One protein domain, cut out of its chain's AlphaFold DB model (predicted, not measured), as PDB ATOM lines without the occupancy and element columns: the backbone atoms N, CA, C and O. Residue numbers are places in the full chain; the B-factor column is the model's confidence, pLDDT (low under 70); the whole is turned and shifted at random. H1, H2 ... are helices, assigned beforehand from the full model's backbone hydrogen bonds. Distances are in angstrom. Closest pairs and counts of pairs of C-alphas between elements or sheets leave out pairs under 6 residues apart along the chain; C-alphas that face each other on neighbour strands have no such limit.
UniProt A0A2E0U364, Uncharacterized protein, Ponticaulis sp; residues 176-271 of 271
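AT A GLANCE: This is residues 176 to 271 of the 271 residues of an uncharacterized protein of Ponticaulis sp (UniProt A0A2E0U364). A long helix, H4, runs the length of one side, and H2 crosses it in the middle of the domain as the core. H1 and H5 pack on H2's later part, while H3 sits at one end, turning back beside the start of H4. The printed part has 96 residues with five named helices, H1 to H5 in chain order, and no named strand: all helix, mostly crossed in packing. It is compact, with a radius of gyration of the C-alphas of 12.9 A, yet elongated, spanning 39 by 24 by 24 A.

HOW THE PARTS SIT: Start at H4, residues 232 to 252; it touches H2, residues 196 to 209, at a steep tilt of 43 degrees, the same way, the closest C-alphas being Gly 205 and Met 243, 4.1 A apart. H2 is the hub. With residues 202 to 206 alone it touches H1, residues 182 to 187, closest at the C-alphas of Val 184 and Val 203, 6.3 A. With residues 203 to 207 alone it touches H5, residues 259 to 267, closest at the C-alphas of Arg 207 and Leu 265, 6.4 A. H3, residues 218 to 227, and H4 touch only at the corner, and only just, with 3 pairs of C-alphas within 8 A, closest at Asn 226 and Leu 232, 6.7 A. H3 and H5 are apart. In H1, H2, H3, H4 and H5, every O i to N i+4 pair is within hydrogen-bond range.

IN THESE COORDINATES: Find C-alpha 232 at (-20.876, -14.260, 31.347); H4 runs 29.7 A to C-alpha 252 at (-18.457, -42.496, 40.235). H2 measures 19.6 A, H3 14.1 A, H5 12.6 A and H1 8.9 A.

THE WHOLE: The farthest C-alphas, Gln 227 and Gly 254, are 40.3 A apart. The printed part has no cut, and no link is long. Look for pLDDT under 70 at residues 214 to 217 and 269 to 271.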
ATOM      1  N   LEU A 176     -24.682 -18.334  48.373       76.69
ATOM      2  CA  LEU A 176     -25.494 -19.477  48.776       76.69
ATOM      3  C   LEU A 176     -25.231 -19.901  50.228       76.69
ATOM      4  O   LEU A 176     -24.082 -20.133  50.617       76.69
ATOM      5  N   ASP A 177     -26.299 -20.147  50.994       80.94
ATOM      6  CA  ASP A 177     -26.213 -20.885  52.261       80.94
ATOM      7  C   ASP A 177     -26.469 -22.383  52.042       80.94
ATOM      8  O   ASP A 177     -27.597 -22.820  51.817       80.94
ATOM      9  N   TYR A 178     -25.403 -23.179  52.123       85.12
ATOM     10  CA  TYR A 178     -25.445 -24.638  51.976       85.12
ATOM     11  C   TYR A 178     -25.011 -25.389  53.241       85.12
ATOM     12  O   TYR A 178     -24.781 -26.599  53.189       85.12
ATOM     13  N   ARG A 179     -24.904 -24.703  54.389       83.38
ATOM     14  CA  ARG A 179     -24.373 -25.279  55.644       83.38
ATOM     15  C   ARG A 179     -25.170 -26.477  56.158       83.38
ATOM     16  O   ARG A 179     -24.604 -27.340  56.824       83.38
ATOM     17  N   ASP A 180     -26.452 -26.539  55.820       85.19
ATOM     18  CA  ASP A 180     -27.349 -27.627  56.214       85.19
ATOM     19  C   ASP A 180     -27.300 -28.833  55.252       85.19
ATOM     20  O   ASP A 180     -27.980 -29.834  55.476       85.19
ATOM     21  N   SER A 181     -26.483 -28.775  54.191       89.44
ATOM     22  CA  SER A 181     -26.297 -29.863  53.226       89.44
ATOM     23  C   SER A 181     -24.953 -30.566  53.426       89.44
ATOM     24  O   SER A 181     -23.900 -30.095  52.981       89.44
ATOM     25  N   GLU A 182     -24.982 -31.741  54.066       90.12
ATOM     26  CA  GLU A 182     -23.799 -32.604  54.210       90.12
ATOM     27  C   GLU A 182     -23.264 -33.034  52.836       90.12
ATOM     28  O   GLU A 182     -22.057 -33.002  52.597       90.12
ATOM     29  N   LEU A 183     -24.167 -33.347  51.901       92.12
ATOM     30  CA  LEU A 183     -23.834 -33.712  50.528       92.12
ATOM     31  C   LEU A 183     -22.987 -32.640  49.829       92.12
ATOM     32  O   LEU A 183     -21.938 -32.953  49.268       92.12
ATOM     33  N   VAL A 184     -23.417 -31.376  49.877       91.44
ATOM     34  CA  VAL A 184     -22.672 -30.267  49.257       91.44
ATOM     35  C   VAL A 184     -21.361 -30.026  50.004       91.44
ATOM     36  O   VAL A 184     -20.324 -29.855  49.369       91.44
ATOM     37  N   SER A 185     -21.373 -30.113  51.335       90.56
ATOM     38  CA  SER A 185     -20.176 -29.926  52.164       90.56
ATOM     39  C   SER A 185     -19.055 -30.927  51.852       90.56
ATOM     40  O   SER A 185     -17.886 -30.595  51.994       90.56
ATOM     41  N   VAL A 186     -19.386 -32.145  51.407       91.06
ATOM     42  CA  VAL A 186     -18.394 -33.157  50.992       91.06
ATOM     43  C   VAL A 186     -17.854 -32.903  49.578       91.06
ATOM     44  O   VAL A 186     -16.753 -33.346  49.247       91.06
ATOM     45  N   LEU A 187     -18.619 -32.211  48.733       90.06
ATOM     46  CA  LEU A 187     -18.230 -31.886  47.359       90.06
ATOM     47  C   LEU A 187     -17.394 -30.605  47.269       90.06
ATOM     48  O   LEU A 187     -16.571 -30.482  46.362       90.06
ATOM     49  N   VAL A 188     -17.599 -29.667  48.194       90.00
ATOM     50  CA  VAL A 188     -16.854 -28.407  48.273       90.00
ATOM     51  C   VAL A 188     -15.515 -28.641  48.975       90.00
ATOM     52  O   VAL A 188     -15.463 -29.157  50.089       90.00
ATOM     53  N   SER A 189     -14.417 -28.256  48.327       85.44
ATOM     54  CA  SER A 189     -13.090 -28.238  48.950       85.44
ATOM     55  C   SER A 189     -12.815 -26.892  49.625       85.44
ATOM     56  O   SER A 189     -13.399 -25.875  49.257       85.44
ATOM     57  N   ASP A 190     -11.856 -26.860  50.555       82.88
ATOM     58  CA  ASP A 190     -11.411 -25.614  51.201       82.88
ATOM     59  C   ASP A 190     -10.913 -24.559  50.190       82.88
ATOM     60  O   ASP A 190     -10.951 -23.365  50.474       82.88
ATOM     61  N   GLU A 191     -10.439 -24.990  49.016       80.56
ATOM     62  CA  GLU A 191      -9.905 -24.115  47.961       80.56
ATOM     63  C   GLU A 191     -11.004 -23.363  47.198       80.56
ATOM     64  O   GLU A 191     -10.763 -22.254  46.734       80.56
ATOM     65  N   ILE A 192     -12.206 -23.939  47.102       84.94
ATOM     66  CA  ILE A 192     -13.343 -23.367  46.359       84.94
ATOM     67  C   ILE A 192     -14.477 -22.901  47.283       84.94
ATOM     68  O   ILE A 192     -15.517 -22.459  46.813       84.94
ATOM     69  N   ALA A 193     -14.289 -22.974  48.603       82.25
ATOM     70  CA  ALA A 193     -15.298 -22.609  49.603       82.25
ATOM     71  C   ALA A 193     -15.665 -21.109  49.623       82.25
ATOM     72  O   ALA A 193     -16.600 -20.714  50.319       82.25
ATOM     73  N   THR A 194     -14.927 -20.283  48.881       81.31
ATOM     74  CA  THR A 194     -15.177 -18.846  48.709       81.31
ATOM     75  C   THR A 194     -15.499 -18.468  47.263       81.31
ATOM     76  O   THR A 194     -15.531 -17.285  46.945       81.31
ATOM     77  N   ASP A 195     -15.642 -19.449  46.373       86.31
ATOM     78  CA  ASP A 195     -15.932 -19.227  44.961       86.31
ATOM     79  C   ASP A 195     -17.417 -19.494  44.707       86.31
ATOM     80  O   ASP A 195     -17.858 -20.642  44.616       86.31
ATOM     81  N   ASP A 196     -18.200 -18.419  44.625       84.38
ATOM     82  CA  ASP A 196     -19.651 -18.506  44.476       84.38
ATOM     83  C   ASP A 196     -20.060 -19.239  43.187       84.38
ATOM     84  O   ASP A 196     -21.023 -20.007  43.202       84.38
ATOM     85  N   ILE A 197     -19.308 -19.071  42.089       87.44
ATOM     86  CA  ILE A 197     -19.593 -19.715  40.797       87.44
ATOM     87  C   ILE A 197     -19.352 -21.219  40.911       87.44
ATOM     88  O   ILE A 197     -20.203 -22.024  40.512       87.44
ATOM     89  N   ALA A 198     -18.228 -21.606  41.513       89.81
ATOM     90  CA  ALA A 198     -17.907 -23.004  41.752       89.81
ATOM     91  C   ALA A 198     -18.924 -23.675  42.683       89.81
ATOM     92  O   ALA A 198     -19.399 -24.781  42.397       89.81
ATOM     93  N   ILE A 199     -19.297 -23.003  43.774       89.44
ATOM     94  CA  ILE A 199     -20.280 -23.500  44.742       89.44
ATOM     95  C   ILE A 199     -21.648 -23.663  44.073       89.44
ATOM     96  O   ILE A 199     -22.248 -24.733  44.196       89.44
ATOM     97  N   MET A 200     -22.117 -22.674  43.305       87.31
ATOM     98  CA  MET A 200     -23.362 -22.786  42.530       87.31
ATOM     99  C   MET A 200     -23.320 -23.949  41.540       87.31
ATOM    100  O   MET A 200     -24.292 -24.702  41.422       87.31
ATOM    101  N   GLY A 201     -22.194 -24.131  40.846       89.62
ATOM    102  CA  GLY A 201     -21.984 -25.267  39.953       89.62
ATOM    103  C   GLY A 201     -22.127 -26.591  40.704       89.62
ATOM    104  O   GLY A 201     -22.891 -27.465  40.291       89.62
ATOM    105  N   ILE A 202     -21.472 -26.728  41.859       92.69
ATOM    106  CA  ILE A 202     -21.548 -27.929  42.704       92.69
ATOM    107  C   ILE A 202     -22.975 -28.200  43.183       92.69
ATOM    108  O   ILE A 202     -23.456 -29.330  43.048       92.69
ATOM    109  N   VAL A 203     -23.665 -27.186  43.710       91.38
ATOM    110  CA  VAL A 203     -25.055 -27.295  44.178       91.38
ATOM    111  C   VAL A 203     -25.972 -27.702  43.026       91.38
ATOM    112  O   VAL A 203     -26.743 -28.658  43.158       91.38
ATOM    113  N   SER A 204     -25.835 -27.060  41.864       89.81
ATOM    114  CA  SER A 204     -26.576 -27.398  40.645       89.81
ATOM    115  C   SER A 204     -26.322 -28.844  40.206       89.81
ATOM    116  O   SER A 204     -27.261 -29.569  39.867       89.81
ATOM    117  N   GLY A 205     -25.071 -29.307  40.272       92.06
ATOM    118  CA  GLY A 205     -24.694 -30.683  39.948       92.06
ATOM    119  C   GLY A 205     -25.286 -31.704  40.919       92.06
ATOM    120  O   GLY A 205     -25.811 -32.731  40.487       92.06
ATOM    121  N   ALA A 206     -25.270 -31.409  42.221       93.56
ATOM    122  CA  ALA A 206     -25.879 -32.251  43.248       93.56
ATOM    123  C   ALA A 206     -27.405 -32.342  43.079       93.56
ATOM    124  O   ALA A 206     -27.965 -33.439  43.080       93.56
ATOM    125  N   ARG A 207     -28.079 -31.210  42.836       92.12
ATOM    126  CA  ARG A 207     -29.523 -31.159  42.543       92.12
ATOM    127  C   ARG A 207     -29.870 -31.985  41.312       92.12
ATOM    128  O   ARG A 207     -30.736 -32.855  41.397       92.12
ATOM    129  N   LYS A 208     -29.146 -31.776  40.209       91.19
ATOM    130  CA  LYS A 208     -29.326 -32.529  38.962       91.19
ATOM    131  C   LYS A 208     -29.142 -34.029  39.179       91.19
ATOM    132  O   LYS A 208     -29.958 -34.818  38.710       91.19
ATOM    133  N   PHE A 209     -28.098 -34.430  39.906       93.88
ATOM    134  CA  PHE A 209     -27.851 -35.834  40.233       93.88
ATOM    135  C   PHE A 209     -28.999 -36.446  41.050       93.88
ATOM    136  O   PHE A 209     -29.423 -37.563  40.767       93.88
ATOM    137  N   CYS A 210     -29.548 -35.695  42.005       93.25
ATOM    138  CA  CYS A 210     -30.678 -36.120  42.826       93.25
ATOM    139  C   CYS A 210     -32.056 -35.969  42.155       93.25
ATOM    140  O   CYS A 210     -33.080 -36.152  42.815       93.25
ATOM    141  N   GLY A 211     -32.116 -35.635  40.860       90.38
ATOM    142  CA  GLY A 211     -33.376 -35.478  40.125       90.38
ATOM    143  C   GLY A 211     -34.205 -34.270  40.571       90.38
ATOM    144  O   GLY A 211     -35.427 -34.267  40.428       90.38
ATOM    145  N   LEU A 212     -33.559 -33.257  41.151       87.12
ATOM    146  CA  LEU A 212     -34.172 -31.973  41.456       87.12
ATOM    147  C   LEU A 212     -34.013 -31.023  40.270       87.12
ATOM    148  O   LEU A 212     -32.996 -31.035  39.575       87.12
ATOM    149  N   ASN A 213     -35.014 -30.164  40.085       76.56
ATOM    150  CA  ASN A 213     -34.946 -29.095  39.100       76.56
ATOM    151  C   ASN A 213     -33.784 -28.145  39.408       76.56
ATOM    152  O   ASN A 213     -33.372 -27.975  40.569       76.56
ATOM    153  N   TRP A 214     -33.306 -27.520  38.333       65.56
ATOM    154  CA  TRP A 214     -32.270 -26.501  38.372       65.56
ATOM    155  C   TRP A 214     -32.632 -25.369  39.343       65.56
ATOM    156  O   TRP A 214     -33.798 -25.158  39.691       65.56
ATOM    157  N   GLU A 215     -31.600 -24.731  39.876       67.69
ATOM    158  CA  GLU A 215     -31.691 -23.804  40.989       67.69
ATOM    159  C   GLU A 215     -32.377 -22.495  40.570       67.69
ATOM    160  O   GLU A 215     -31.920 -21.836  39.633       67.69
ATOM    161  N   PRO A 216     -33.455 -22.087  41.266       56.06
ATOM    162  CA  PRO A 216     -33.954 -20.723  41.181       56.06
ATOM    163  C   PRO A 216     -32.871 -19.777  41.709       56.06
ATOM    164  O   PRO A 216     -32.449 -19.930  42.851       56.06
ATOM    165  N   GLY A 217     -32.428 -18.837  40.874       65.00
ATOM    166  CA  GLY A 217     -31.507 -17.754  41.239       65.00
ATOM    167  C   GLY A 217     -30.097 -17.821  40.647       65.00
ATOM    168  O   GLY A 217     -29.372 -16.835  40.730       65.00
ATOM    169  N   PHE A 218     -29.736 -18.882  39.910       72.25
ATOM    170  CA  PHE A 218     -28.602 -18.777  38.973       72.25
ATOM    171  C   PHE A 218     -28.889 -17.735  37.879       72.25
ATOM    172  O   PHE A 218     -28.012 -16.974  37.489       72.25
ATOM    173  N   VAL A 219     -30.145 -17.648  37.427       73.56
ATOM    174  CA  VAL A 219     -30.587 -16.596  36.497       73.56
ATOM    175  C   VAL A 219     -30.397 -15.208  37.114       73.56
ATOM    176  O   VAL A 219     -29.857 -14.323  36.454       73.56
ATOM    177  N   ASP A 220     -30.760 -15.034  38.387       73.06
ATOM    178  CA  ASP A 220     -30.580 -13.766  39.102       73.06
ATOM    179  C   ASP A 220     -29.091 -13.424  39.260       73.06
ATOM    180  O   ASP A 220     -28.687 -12.289  39.007       73.06
ATOM    181  N   PHE A 221     -28.248 -14.418  39.562       75.44
ATOM    182  CA  PHE A 221     -26.794 -14.259  39.577       75.44
ATOM    183  C   PHE A 221     -26.247 -13.800  38.222       75.44
ATOM    184  O   PHE A 221     -25.474 -12.848  38.168       75.44
ATOM    185  N   ILE A 222     -26.668 -14.428  37.120       77.06
ATOM    186  CA  ILE A 222     -26.253 -14.046  35.763       77.06
ATOM    187  C   ILE A 222     -26.714 -12.623  35.429       77.06
ATOM    188  O   ILE A 222     -25.960 -11.852  34.835       77.06
ATOM    189  N   MET A 223     -27.919 -12.232  35.851       75.94
ATOM    190  CA  MET A 223     -28.407 -10.863  35.679       75.94
ATOM    191  C   MET A 223     -27.559  -9.848  36.455       75.94
ATOM    192  O   MET A 223     -27.172  -8.825  35.887       75.94
ATOM    193  N   ILE A 224     -27.228 -10.131  37.717       75.81
ATOM    194  CA  ILE A 224     -26.354  -9.283  38.541       75.81
ATOM    195  C   ILE A 224     -24.946  -9.224  37.935       75.81
ATOM    196  O   ILE A 224     -24.371  -8.142  37.815       75.81
ATOM    197  N   ALA A 225     -24.395 -10.356  37.505       77.50
ATOM    198  CA  ALA A 225     -23.090 -10.436  36.857       77.50
ATOM    199  C   ALA A 225     -23.041  -9.571  35.588       77.50
ATOM    200  O   ALA A 225     -22.120  -8.772  35.416       77.50
ATOM    201  N   ASN A 226     -24.079  -9.648  34.750       79.38
ATOM    202  CA  ASN A 226     -24.202  -8.836  33.541       79.38
ATOM    203  C   ASN A 226     -24.257  -7.336  33.866       79.38
ATOM    204  O   ASN A 226     -23.546  -6.535  33.262       79.38
ATOM    205  N   GLN A 227     -25.050  -6.947  34.871       77.69
ATOM    206  CA  GLN A 227     -25.144  -5.553  35.329       77.69
ATOM    207  C   GLN A 227     -23.811  -5.013  35.863       77.69
ATOM    208  O   GLN A 227     -23.522  -3.825  35.716       77.69
ATOM    209  N   ASN A 228     -22.982  -5.876  36.453       78.19
ATOM    210  CA  ASN A 228     -21.649  -5.529  36.943       78.19
ATOM    211  C   ASN A 228     -20.551  -5.646  35.867       78.19
ATOM    212  O   ASN A 228     -19.377  -5.415  36.164       78.19
ATOM    213  N   GLY A 229     -20.912  -5.976  34.621       78.62
ATOM    214  CA  GLY A 229     -19.979  -6.107  33.501       78.62
ATOM    215  C   GLY A 229     -19.031  -7.299  33.629       78.62
ATOM    216  O   GLY A 229     -17.904  -7.238  33.132       78.62
ATOM    217  N   TRP A 230     -19.444  -8.348  34.338       83.44
ATOM    218  CA  TRP A 230     -18.679  -9.586  34.444       83.44
ATOM    219  C   TRP A 230     -18.790 -10.403  33.152       83.44
ATOM    220  O   TRP A 230     -19.754 -10.283  32.399       83.44
ATOM    221  N   ASP A 231     -17.782 -11.232  32.899       85.00
ATOM    222  CA  ASP A 231     -17.733 -12.102  31.726       85.00
ATOM    223  C   ASP A 231     -18.686 -13.292  31.913       85.00
ATOM    224  O   ASP A 231     -18.408 -14.212  32.684       85.00
ATOM    225  N   LEU A 232     -19.833 -13.241  31.234       82.06
ATOM    226  CA  LEU A 232     -20.876 -14.260  31.347       82.06
ATOM    227  C   LEU A 232     -20.456 -15.605  30.752       82.06
ATOM    228  O   LEU A 232     -20.858 -16.637  31.285       82.06
ATOM    229  N   ASP A 233     -19.635 -15.599  29.700       79.88
ATOM    230  CA  ASP A 233     -19.162 -16.827  29.056       79.88
ATOM    231  C   ASP A 233     -18.230 -17.571  30.015       79.88
ATOM    232  O   ASP A 233     -18.385 -18.768  30.253       79.88
ATOM    233  N   MET A 234     -17.314 -16.834  30.652       86.69
ATOM    234  CA  MET A 234     -16.434 -17.383  31.684       86.69
ATOM    235  C   MET A 234     -17.230 -17.944  32.869       86.69
ATOM    236  O   MET A 234     -16.936 -19.043  33.339       86.69
ATOM    237  N   ILE A 235     -18.249 -17.215  33.338       85.56
ATOM    238  CA  ILE A 235     -19.114 -17.660  34.437       85.56
ATOM    239  C   ILE A 235     -19.854 -18.950  34.068       85.56
ATOM    240  O   ILE A 235     -19.912 -19.877  34.879       85.56
ATOM    241  N   ALA A 236     -20.427 -19.019  32.865       82.44
ATOM    242  CA  ALA A 236     -21.160 -20.188  32.392       82.44
ATOM    243  C   ALA A 236     -20.240 -21.408  32.227       82.44
ATOM    244  O   ALA A 236     -20.593 -22.509  32.662       82.44
ATOM    245  N   ASP A 237     -19.043 -21.212  31.668       81.50
ATOM    246  CA  ASP A 237     -18.030 -22.258  31.518       81.50
ATOM    247  C   ASP A 237     -17.591 -22.818  32.877       81.50
ATOM    248  O   ASP A 237     -17.525 -24.038  33.070       81.50
ATOM    249  N   GLU A 238     -17.314 -21.940  33.840       86.94
ATOM    250  CA  GLU A 238     -16.875 -22.324  35.178       86.94
ATOM    251  C   GLU A 238     -17.995 -23.025  35.957       86.94
ATOM    252  O   GLU A 238     -17.801 -24.132  36.473       86.94
ATOM    253  N   HIS A 239     -19.210 -22.469  35.946       88.50
ATOM    254  CA  HIS A 239     -20.391 -23.109  36.529       88.50
ATOM    255  C   HIS A 239     -20.625 -24.506  35.938       88.50
ATOM    256  O   HIS A 239     -20.771 -25.489  36.676       88.50
ATOM    257  N   GLY A 240     -20.586 -24.619  34.608       86.56
ATOM    258  CA  GLY A 240     -20.764 -25.874  33.884       86.56
ATOM    259  C   GLY A 240     -19.686 -26.908  34.213       86.56
ATOM    260  O   GLY A 240     -19.996 -28.095  34.392       86.56
ATOM    261  N   PHE A 241     -18.432 -26.470  34.362       90.44
ATOM    262  CA  PHE A 241     -17.316 -27.316  34.777       90.44
ATOM    263  C   PHE A 241     -17.564 -27.939  36.156       90.44
ATOM    264  O   PHE A 241     -17.480 -29.167  36.308       90.44
ATOM    265  N   PHE A 242     -17.935 -27.129  37.149       93.38
ATOM    266  CA  PHE A 242     -18.188 -27.602  38.511       93.38
ATOM    267  C   PHE A 242     -19.473 -28.433  38.622       93.38
ATOM    268  O   PHE A 242     -19.473 -29.472  39.290       93.38
ATOM    269  N   MET A 243     -20.529 -28.077  37.886       92.50
ATOM    270  CA  MET A 243     -21.754 -28.880  37.783       92.50
ATOM    271  C   MET A 243     -21.473 -30.277  37.220       92.50
ATOM    272  O   MET A 243     -21.929 -31.291  37.772       92.50
ATOM    273  N   GLY A 244     -20.705 -30.351  36.131       86.81
ATOM    274  CA  GLY A 244     -20.278 -31.613  35.538       86.81
ATOM    275  C   GLY A 244     -19.403 -32.428  36.491       86.81
ATOM    276  O   GLY A 244     -19.621 -33.634  36.652       86.81
ATOM    277  N   GLY A 245     -18.456 -31.767  37.164       91.25
ATOM    278  CA  GLY A 245     -17.566 -32.365  38.159       91.25
ATOM    279  C   GLY A 245     -18.318 -32.993  39.333       91.25
ATOM    280  O   GLY A 245     -18.104 -34.169  39.635       91.25
ATOM    281  N   ALA A 246     -19.249 -32.257  39.944       92.62
ATOM    282  CA  ALA A 246     -20.072 -32.737  41.052       92.62
ATOM    283  C   ALA A 246     -20.949 -33.927  40.638       92.62
ATOM    284  O   ALA A 246     -20.913 -34.981  41.276       92.62
ATOM    285  N   THR A 247     -21.663 -33.808  39.511       91.75
ATOM    286  CA  THR A 247     -22.515 -34.889  38.983       91.75
ATOM    287  C   THR A 247     -21.708 -36.166  38.740       91.75
ATOM    288  O   THR A 247     -22.146 -37.271  39.069       91.75
ATOM    289  N   LYS A 248     -20.511 -36.024  38.159       89.88
ATOM    290  CA  LYS A 248     -19.609 -37.145  37.902       89.88
ATOM    291  C   LYS A 248     -19.087 -37.765  39.198       89.88
ATOM    292  O   LYS A 248     -19.114 -38.983  39.315       89.88
ATOM    293  N   SER A 249     -18.657 -36.953  40.162       90.75
ATOM    294  CA  SER A 249     -18.142 -37.424  41.456       90.75
ATOM    295  C   SER A 249     -19.176 -38.269  42.215       90.75
ATOM    296  O   SER A 249     -18.878 -39.368  42.695       90.75
ATOM    297  N   LEU A 250     -20.431 -37.815  42.247       93.00
ATOM    298  CA  LEU A 250     -21.534 -38.547  42.875       93.00
ATOM    299  C   LEU A 250     -21.850 -39.862  42.154       93.00
ATOM    300  O   LEU A 250     -22.049 -40.897  42.792       93.00
ATOM    301  N   ARG A 251     -21.821 -39.855  40.819       92.81
ATOM    302  CA  ARG A 251     -22.016 -41.068  40.019       92.81
ATOM    303  C   ARG A 251     -20.892 -42.082  40.227       92.81
ATOM    304  O   ARG A 251     -21.171 -43.254  40.470       92.81
ATOM    305  N   ASP A 252     -19.642 -41.637  40.147       91.50
ATOM    306  CA  ASP A 252     -18.457 -42.496  40.235       91.50
ATOM    307  C   ASP A 252     -18.280 -43.084  41.648       91.50
ATOM    308  O   ASP A 252     -17.763 -44.193  41.799       91.50
ATOM    309  N   SER A 253     -18.755 -42.385  42.685       92.44
ATOM    310  CA  SER A 253     -18.780 -42.891  44.067       92.44
ATOM    311  C   SER A 253     -19.913 -43.886  44.346       92.44
ATOM    312  O   SER A 253     -19.903 -44.540  45.390       92.44
ATOM    313  N   GLY A 254     -20.875 -44.037  43.428       89.94
ATOM    314  CA  GLY A 254     -22.066 -44.859  43.642       89.94
ATOM    315  C   GLY A 254     -23.010 -44.284  44.700       89.94
ATOM    316  O   GLY A 254     -23.764 -45.040  45.315       89.94
ATOM    317  N   TYR A 255     -22.953 -42.968  44.929       94.19
ATOM    318  CA  TYR A 255     -23.813 -42.285  45.885       94.19
ATOM    319  C   TYR A 255     -25.293 -42.455  45.516       94.19
ATOM    320  O   TYR A 255     -25.652 -42.596  44.344       94.19
ATOM    321  N   GLN A 256     -26.159 -42.464  46.524       94.75
ATOM    322  CA  GLN A 256     -27.608 -42.534  46.366       94.75
ATOM    323  C   GLN A 256     -28.211 -41.416  47.203       94.75
ATOM    324  O   GLN A 256     -27.999 -41.402  48.414       94.75
ATOM    325  N   CYS A 257     -28.947 -40.508  46.566       93.00
ATOM    326  CA  CYS A 257     -29.580 -39.413  47.288       93.00
ATOM    327  C   CYS A 257     -30.650 -39.954  48.233       93.00
ATOM    328  O   CYS A 257     -31.502 -40.753  47.829       93.00
ATOM    329  N   ILE A 258     -30.598 -39.507  49.482       93.69
ATOM    330  CA  ILE A 258     -31.588 -39.818  50.509       93.69
ATOM    331  C   ILE A 258     -32.568 -38.654  50.677       93.69
ATOM    332  O   ILE A 258     -32.343 -37.549  50.184       93.69
ATOM    333  N   ASP A 259     -33.676 -38.896  51.380       92.94
ATOM    334  CA  ASP A 259     -34.712 -37.877  51.594       92.94
ATOM    335  C   ASP A 259     -34.154 -36.606  52.257       92.94
ATOM    336  O   ASP A 259     -34.550 -35.502  51.880       92.94
ATOM    337  N   ASP A 260     -33.199 -36.752  53.179       91.81
ATOM    338  CA  ASP A 260     -32.547 -35.626  53.855       91.81
ATOM    339  C   ASP A 260     -31.751 -34.749  52.870       91.81
ATOM    340  O   ASP A 260     -31.854 -33.523  52.937       91.81
ATOM    341  N   ASP A 261     -31.059 -35.340  51.884       92.69
ATOM    342  CA  ASP A 261     -30.365 -34.578  50.834       92.69
ATOM    343  C   ASP A 261     -31.360 -33.777  50.000       92.69
ATOM    344  O   ASP A 261     -31.131 -32.615  49.678       92.69
ATOM    345  N   LEU A 262     -32.496 -34.387  49.654       91.00
ATOM    346  CA  LEU A 262     -33.532 -33.728  48.865       91.00
ATOM    347  C   LEU A 262     -34.177 -32.564  49.621       91.00
ATOM    348  O   LEU A 262     -34.652 -31.618  48.993       91.00
ATOM    349  N   VAL A 263     -34.261 -32.642  50.950       90.00
ATOM    350  CA  VAL A 263     -34.741 -31.539  51.791       90.00
ATOM    351  C   VAL A 263     -33.685 -30.442  51.858       90.00
ATOM    352  O   VAL A 263     -34.005 -29.294  51.553       90.00
ATOM    353  N   ALA A 264     -32.438 -30.794  52.177       90.38
ATOM    354  CA  ALA A 264     -31.343 -29.842  52.300       90.38
ATOM    355  C   ALA A 264     -31.092 -29.098  50.981       90.38
ATOM    356  O   ALA A 264     -31.100 -27.874  50.953       90.38
ATOM    357  N   LEU A 265     -30.983 -29.816  49.860       90.00
ATOM    358  CA  LEU A 265     -30.753 -29.225  48.540       90.00
ATOM    359  C   LEU A 265     -31.882 -28.294  48.086       90.00
ATOM    360  O   LEU A 265     -31.614 -27.349  47.352       90.00
ATOM    361  N   ARG A 266     -33.136 -28.542  48.489       86.81
ATOM    362  CA  ARG A 266     -34.264 -27.638  48.191       86.81
ATOM    363  C   ARG A 266     -34.274 -26.392  49.068       86.81
ATOM    364  O   ARG A 266     -34.873 -25.402  48.662       86.81
ATOM    365  N   ALA A 267     -33.689 -26.473  50.261       86.19
ATOM    366  CA  ALA A 267     -33.598 -25.362  51.198       86.19
ATOM    367  C   ALA A 267     -32.460 -24.392  50.853       86.19
ATOM    368  O   ALA A 267     -32.494 -23.257  51.314       86.19
ATOM    369  N   ILE A 268     -31.493 -24.817  50.030       84.88
ATOM    370  CA  ILE A 268     -30.477 -23.921  49.476       84.88
ATOM    371  C   ILE A 268     -31.177 -22.934  48.542       84.88
ATOM    372  O   ILE A 268     -31.761 -23.326  47.523       84.88
ATOM    373  N   THR A 269     -31.131 -21.668  48.935       69.81
ATOM    374  CA  THR A 269     -31.629 -20.529  48.171       69.81
ATOM    375  C   THR A 269     -30.505 -19.508  48.028       69.81
ATOM    376  O   THR A 269     -29.873 -19.196  49.043       69.81
ATOM    377  N   PRO A 270     -30.267 -18.972  46.823       68.50
ATOM    378  CA  PRO A 270     -29.404 -17.811  46.657       68.50
ATOM    379  C   PRO A 270     -29.984 -16.587  47.367       68.50
ATOM    380  O   PRO A 270     -31.209 -16.459  47.490       68.50
ATOM    381  N   TYR A 271     -29.087 -15.753  47.891       59.56
ATOM    382  CA  TYR A 271     -29.405 -14.492  48.569       59.56
ATOM    383  C   TYR A 271     -29.695 -13.351  47.595       59.56
ATOM    384  O   TYR A 271     -29.008 -13.260  46.554       59.56
TER     385      TYR A 271